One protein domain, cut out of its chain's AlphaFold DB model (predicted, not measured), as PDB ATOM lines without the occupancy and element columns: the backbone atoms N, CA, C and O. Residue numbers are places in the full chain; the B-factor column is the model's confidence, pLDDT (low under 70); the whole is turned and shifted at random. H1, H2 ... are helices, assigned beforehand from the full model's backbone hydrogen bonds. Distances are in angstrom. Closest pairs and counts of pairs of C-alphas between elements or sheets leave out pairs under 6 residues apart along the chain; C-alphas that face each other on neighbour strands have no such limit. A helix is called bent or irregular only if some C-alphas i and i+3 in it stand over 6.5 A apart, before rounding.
ATOM      1  N   MET A  43     187.062 166.043 226.237       95.00
ATOM      2  CA  MET A  43     188.025 166.344 227.303       95.00
ATOM      3  C   MET A  43     188.892 165.134 227.683       95.00
ATOM      4  O   MET A  43     190.058 165.281 228.022       95.00
ATOM      5  N   SER A  44     188.365 163.910 227.588       96.31
ATOM      6  CA  SER A  44     189.131 162.694 227.903       96.31
ATOM      7  C   SER A  44     190.326 162.453 226.972       96.31
ATOM      8  O   SER A  44     191.210 161.679 227.328       96.31
ATOM      9  N   GLN A  45     190.358 163.085 225.794       96.25
ATOM     10  CA  GLN A  45     191.474 162.999 224.843       96.25
ATOM     11  C   GLN A  45     192.403 164.222 224.892       96.25
ATOM     12  O   GLN A  45     193.347 164.307 224.105       96.25
ATOM     13  N   SER A  46     192.163 165.171 225.798       96.12
ATOM     14  CA  SER A  46     192.999 166.361 225.943       96.12
ATOM     15  C   SER A  46     194.431 165.988 226.366       96.12
ATOM     16  O   SER A  46     194.619 165.216 227.309       96.12
ATOM     17  N   PRO A  47     195.469 166.512 225.688       96.12
ATOM     18  CA  PRO A  47     196.846 166.122 225.958       96.12
ATOM     19  C   PRO A  47     197.432 166.834 227.181       96.12
ATOM     20  O   PRO A  47     197.058 167.956 227.530       96.12
ATOM     21  N   TYR A  48     198.464 166.223 227.756       95.62
ATOM     22  CA  TYR A  48     199.447 166.946 228.557       95.62
ATOM     23  C   TYR A  48     200.569 167.477 227.661       95.62
ATOM     24  O   TYR A  48     200.916 166.854 226.655       95.62
ATOM     25  N   PHE A  49     201.173 168.610 228.021       92.69
ATOM     26  CA  PHE A  49     202.223 169.220 227.205       92.69
ATOM     27  C   PHE A  49     203.317 169.937 228.006       92.69
ATOM     28  O   PHE A  49     203.164 170.323 229.168       92.69
ATOM     29  N   LEU A  50     204.449 170.141 227.330       91.94
ATOM     30  CA  LEU A  50     205.621 170.868 227.808       91.94
ATOM     31  C   LEU A  50     205.775 172.172 227.010       91.94
ATOM     32  O   LEU A  50     206.293 172.173 225.896       91.94
ATOM     33  N   LYS A  51     205.314 173.289 227.587       87.25
ATOM     34  CA  LYS A  51     205.178 174.594 226.905       87.25
ATOM     35  C   LYS A  51     206.458 175.093 226.217       87.25
ATOM     36  O   LYS A  51     206.383 175.637 225.122       87.25
ATOM     37  N   ASN A  52     207.620 174.872 226.833       85.94
ATOM     38  CA  ASN A  52     208.886 175.461 226.388       85.94
ATOM     39  C   ASN A  52     209.799 174.478 225.642       85.94
ATOM     40  O   ASN A  52     210.904 174.851 225.260       85.94
ATOM     41  N   LEU A  53     209.346 173.246 225.383       88.44
ATOM     42  CA  LEU A  53     210.173 172.182 224.798       88.44
ATOM     43  C   LEU A  53     210.831 172.571 223.469       88.44
ATOM     44  O   LEU A  53     211.930 172.119 223.163       88.44
ATOM     45  N   ARG A  54     210.150 173.387 222.659       86.50
ATOM     46  CA  ARG A  54     210.637 173.782 221.332       86.50
ATOM     47  C   ARG A  54     211.682 174.898 221.383       86.50
ATOM     48  O   ARG A  54     212.535 174.951 220.504       86.50
ATOM     49  N   THR A  55     211.578 175.811 222.344       84.06
ATOM     50  CA  THR A  55     212.347 177.068 222.363       84.06
ATOM     51  C   THR A  55     213.442 177.081 223.420       84.06
ATOM     52  O   THR A  55     214.439 177.777 223.250       84.06
ATOM     53  N   GLU A  56     213.288 176.312 224.493       77.75
ATOM     54  CA  GLU A  56     214.278 176.194 225.555       77.75
ATOM     55  C   GLU A  56     214.968 174.833 225.463       77.75
ATOM     56  O   GLU A  56     214.325 173.787 225.371       77.75
ATOM     57  N   LYS A  57     216.303 174.832 225.537       71.38
ATOM     58  CA  LYS A  57     217.012 173.606 225.903       71.38
ATOM     59  C   LYS A  57     216.684 173.358 227.365       71.38
ATOM     60  O   LYS A  57     217.156 174.110 228.216       71.38
ATOM     61  N   TYR A  58     215.879 172.337 227.649       73.62
ATOM     62  CA  TYR A  58     215.694 171.880 229.020       73.62
ATOM     63  C   TYR A  58     217.069 171.579 229.618       73.62
ATOM     64  O   TYR A  58     217.747 170.637 229.213       73.62
ATOM     65  N   SER A  59     217.508 172.464 230.511       70.00
ATOM     66  CA  SER A  59     218.747 172.311 231.265       70.00
ATOM     67  C   SER A  59     218.483 171.439 232.494       70.00
ATOM     68  O   SER A  59     217.385 170.905 232.673       70.00
ATOM     69  N   LEU A  60     219.480 171.290 233.360       78.31
ATOM     70  CA  LEU A  60     219.312 170.579 234.622       78.31
ATOM     71  C   LEU A  60     218.251 171.289 235.489       78.31
ATOM     72  O   LEU A  60     218.412 172.462 235.822       78.31
ATOM     73  N   GLY A  61     217.170 170.596 235.853       80.00
ATOM     74  CA  GLY A  61     216.104 171.158 236.687       80.00
ATOM     75  C   GLY A  61     214.747 170.478 236.500       80.00
ATOM     76  O   GLY A  61     214.573 169.622 235.635       80.00
ATOM     77  N   ASN A  62     213.777 170.873 237.327       84.81
ATOM     78  CA  ASN A  62     212.410 170.353 237.271       84.81
ATOM     79  C   ASN A  62     211.593 171.064 236.189       84.81
ATOM     80  O   ASN A  62     211.612 172.291 236.094       84.81
ATOM     81  N   ASN A  63     210.810 170.292 235.436       86.31
ATOM     82  CA  ASN A  63     209.896 170.801 234.417       86.31
ATOM     83  C   ASN A  63     208.446 170.474 234.777       86.31
ATOM     84  O   ASN A  63     208.159 169.416 235.330       86.31
ATOM     85  N   ILE A  64     207.531 171.388 234.449       87.69
ATOM     86  CA  ILE A  64     206.100 171.234 234.733       87.69
ATOM     87  C   ILE A  64     205.401 170.688 233.490       87.69
ATOM     88  O   ILE A  64     205.272 171.400 232.485       87.69
ATOM     89  N   LEU A  65     204.922 169.449 233.592       91.06
ATOM     90  CA  LEU A  65     203.973 168.865 232.652       91.06
ATOM     91  C   LEU A  65     202.599 169.505 232.891       91.06
ATOM     92  O   LEU A  65     202.064 169.429 233.996       91.06
ATOM     93  N   ARG A  66     202.061 170.188 231.881       90.12
ATOM     94  CA  ARG A  66     200.810 170.949 231.998       90.12
ATOM     95  C   ARG A  66     199.646 170.176 231.407       90.12
ATOM     96  O   ARG A  66     199.798 169.569 230.354       90.12
ATOM     97  N   ASP A  67     198.505 170.254 232.076       92.00
ATOM     98  CA  ASP A  67     197.218 169.768 231.583       92.00
ATOM     99  C   ASP A  67     196.607 170.810 230.630       92.00
ATOM    100  O   ASP A  67     196.468 171.977 231.016       92.00
ATOM    101  N   SER A  68     196.271 170.423 229.395       92.19
ATOM    102  CA  SER A  68     195.657 171.342 228.419       92.19
ATOM    103  C   SER A  68     194.245 171.772 228.789       92.19
ATOM    104  O   SER A  68     193.896 172.913 228.517       92.19
ATOM    105  N   ILE A  69     193.461 170.948 229.491       90.88
ATOM    106  CA  ILE A  69     192.121 171.347 229.947       90.88
ATOM    107  C   ILE A  69     192.249 172.553 230.866       90.88
ATOM    108  O   ILE A  69     191.576 173.570 230.696       90.88
ATOM    109  N   ILE A  70     193.149 172.442 231.843       87.50
ATOM    110  CA  ILE A  70     193.370 173.503 232.814       87.50
ATOM    111  C   ILE A  70     194.017 174.715 232.151       87.50
ATOM    112  O   ILE A  70     193.550 175.830 232.362       87.50
ATOM    113  N   HIS A  71     195.060 174.511 231.345       86.81
ATOM    114  CA  HIS A  71     195.798 175.610 230.725       86.81
ATOM    115  C   HIS A  71     194.985 176.373 229.661       86.81
ATOM    116  O   HIS A  71     195.140 177.583 229.529       86.81
ATOM    117  N   ASP A  72     194.129 175.704 228.896       87.12
ATOM    118  CA  ASP A  72     193.409 176.354 227.796       87.12
ATOM    119  C   ASP A  72     192.001 176.800 228.221       87.12
ATOM    120  O   ASP A  72     191.514 177.827 227.749       87.12
ATOM    121  N   GLY A  73     191.355 176.075 229.144       81.56
ATOM    122  CA  GLY A  73     189.987 176.364 229.591       81.56
ATOM    123  C   GLY A  73     189.875 177.119 230.918       81.56
ATOM    124  O   GLY A  73     188.892 177.824 231.144       81.56
ATOM    125  N   TYR A  74     190.863 176.989 231.811       74.50
ATOM    126  CA  TYR A  74     190.733 177.405 233.215       74.50
ATOM    127  C   TYR A  74     191.913 178.227 233.747       74.50
ATOM    128  O   TYR A  74     191.910 178.613 234.917       74.50
ATOM    129  N   ASP A  75     192.908 178.542 232.920       69.00
ATOM    130  CA  ASP A  75     194.188 179.113 233.359       69.00
ATOM    131  C   ASP A  75     194.036 180.482 234.015       69.00
ATOM    132  O   ASP A  75     194.745 180.789 234.968       69.00
ATOM    133  N   PHE A  76     193.035 181.270 233.613       65.25
ATOM    134  CA  PHE A  76     192.686 182.500 234.322       65.25
ATOM    135  C   PHE A  76     192.277 182.233 235.781       65.25
ATOM    136  O   PHE A  76     192.731 182.933 236.684       65.25
ATOM    137  N   MET A  77     191.474 181.195 236.042       59.59
ATOM    138  CA  MET A  77     191.100 180.800 237.407       59.59
ATOM    139  C   MET A  77     192.274 180.169 238.158       59.59
ATOM    140  O   MET A  77     192.434 180.390 239.356       59.59
ATOM    141  N   VAL A  78     193.125 179.425 237.447       58.75
ATOM    142  CA  VAL A  78     194.275 178.733 238.031       58.75
ATOM    143  C   VAL A  78     195.488 179.634 238.213       58.75
ATOM    144  O   VAL A  78     196.321 179.291 239.027       58.75
ATOM    145  N   ASN A  79     195.623 180.787 237.565       60.56
ATOM    146  CA  ASN A  79     196.755 181.702 237.785       60.56
ATOM    147  C   ASN A  79     196.375 182.960 238.565       60.56
ATOM    148  O   ASN A  79     197.256 183.629 239.114       60.56
ATOM    149  N   ASN A  80     195.084 183.250 238.707       62.09
ATOM    150  CA  ASN A  80     194.614 184.323 239.567       62.09
ATOM    151  C   ASN A  80     194.595 183.862 241.037       62.09
ATOM    152  O   ASN A  80     193.822 182.989 241.425       62.09
ATOM    153  N   LYS A  81     195.456 184.460 241.871       59.53
ATOM    154  CA  LYS A  81     195.583 184.128 243.304       59.53
ATOM    155  C   LYS A  81     194.261 184.256 244.073       59.53
ATOM    156  O   LYS A  81     194.041 183.477 244.996       59.53
ATOM    157  N   GLU A  82     193.377 185.179 243.701       55.69
ATOM    158  CA  GLU A  82     192.074 185.333 244.360       55.69
ATOM    159  C   GLU A  82     191.135 184.164 244.022       55.69
ATOM    160  O   GLU A  82     190.512 183.597 244.921       55.69
ATOM    161  N   LEU A  83     191.125 183.731 242.755       55.91
ATOM    162  CA  LEU A  83     190.318 182.605 242.261       55.91
ATOM    163  C   LEU A  83     190.885 181.228 242.653       55.91
ATOM    164  O   LEU A  83     190.131 180.264 242.770       55.91
ATOM    165  N   LYS A  84     192.197 181.136 242.918       55.69
ATOM    166  CA  LYS A  84     192.829 179.955 243.533       55.69
ATOM    167  C   LYS A  84     192.332 179.693 244.952       55.69
ATOM    168  O   LYS A  84     192.294 178.543 245.377       55.69
ATOM    169  N   THR A  85     192.061 180.760 245.703       54.47
ATOM    170  CA  THR A  85     191.782 180.672 247.146       54.47
ATOM    171  C   THR A  85     190.288 180.512 247.419       54.47
ATOM    172  O   THR A  85     189.911 179.889 248.404       54.47
ATOM    173  N   ASN A  86     189.439 181.032 246.531       53.47
ATOM    174  CA  ASN A  86     188.009 180.756 246.498       53.47
ATOM    175  C   ASN A  86     187.615 180.572 245.031       53.47
ATOM    176  O   ASN A  86     187.792 181.497 244.236       53.47
TER     177      ASN A  86
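This is residues 43 to 86 of the 135 residues of the protein "Thiolase_N domain-containing protein" of Plasmodium falciparum FCH/4 (UniProt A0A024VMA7). With little regular structure, this is a long loop that runs out and folds back, leading into an irregular helix, H1, with the short helix H2 at a corner beyond its end. Residues 54 to 62, at the loop's turn, stick out. The printed part has 44 residues; H1 then H2, 17 residues together, make the class all helix, with no named strand. It is loose, with a radius of gyration of the C-alphas of 12.9 A, spanning 36 by 26 by 15 A.

Residues 48 to 49 pair antiparallel with residues 66 to 67. H1, residues 68 to 79, and H2, residues 81 to 85, only just touch, only at the corner by their tight link, with 3 pairs of C-alphas within 8 A; the closest C-alphas are those of Met 77 and Leu 83, 5.2 A apart. H1 touches H2 with residues 77 to 78 alone. Every O i to N i+4 pair is within hydrogen-bond range in H2, and 5 of 8 in H1.

H1 begins at C-alpha 68 (195.657, 171.342, 228.419) and measures 14.0 A; it is irregular, with C-alphas 73 and 76 8.2 A apart. H2, 6.4 A long, ends at C-alpha 85 (191.782, 180.672, 247.146).

The C-alphas farthest apart, Lys 57 and Asn 86, lie 36.3 A apart. The printed part has no cut. Residues 75 to 86 have pLDDT under 70.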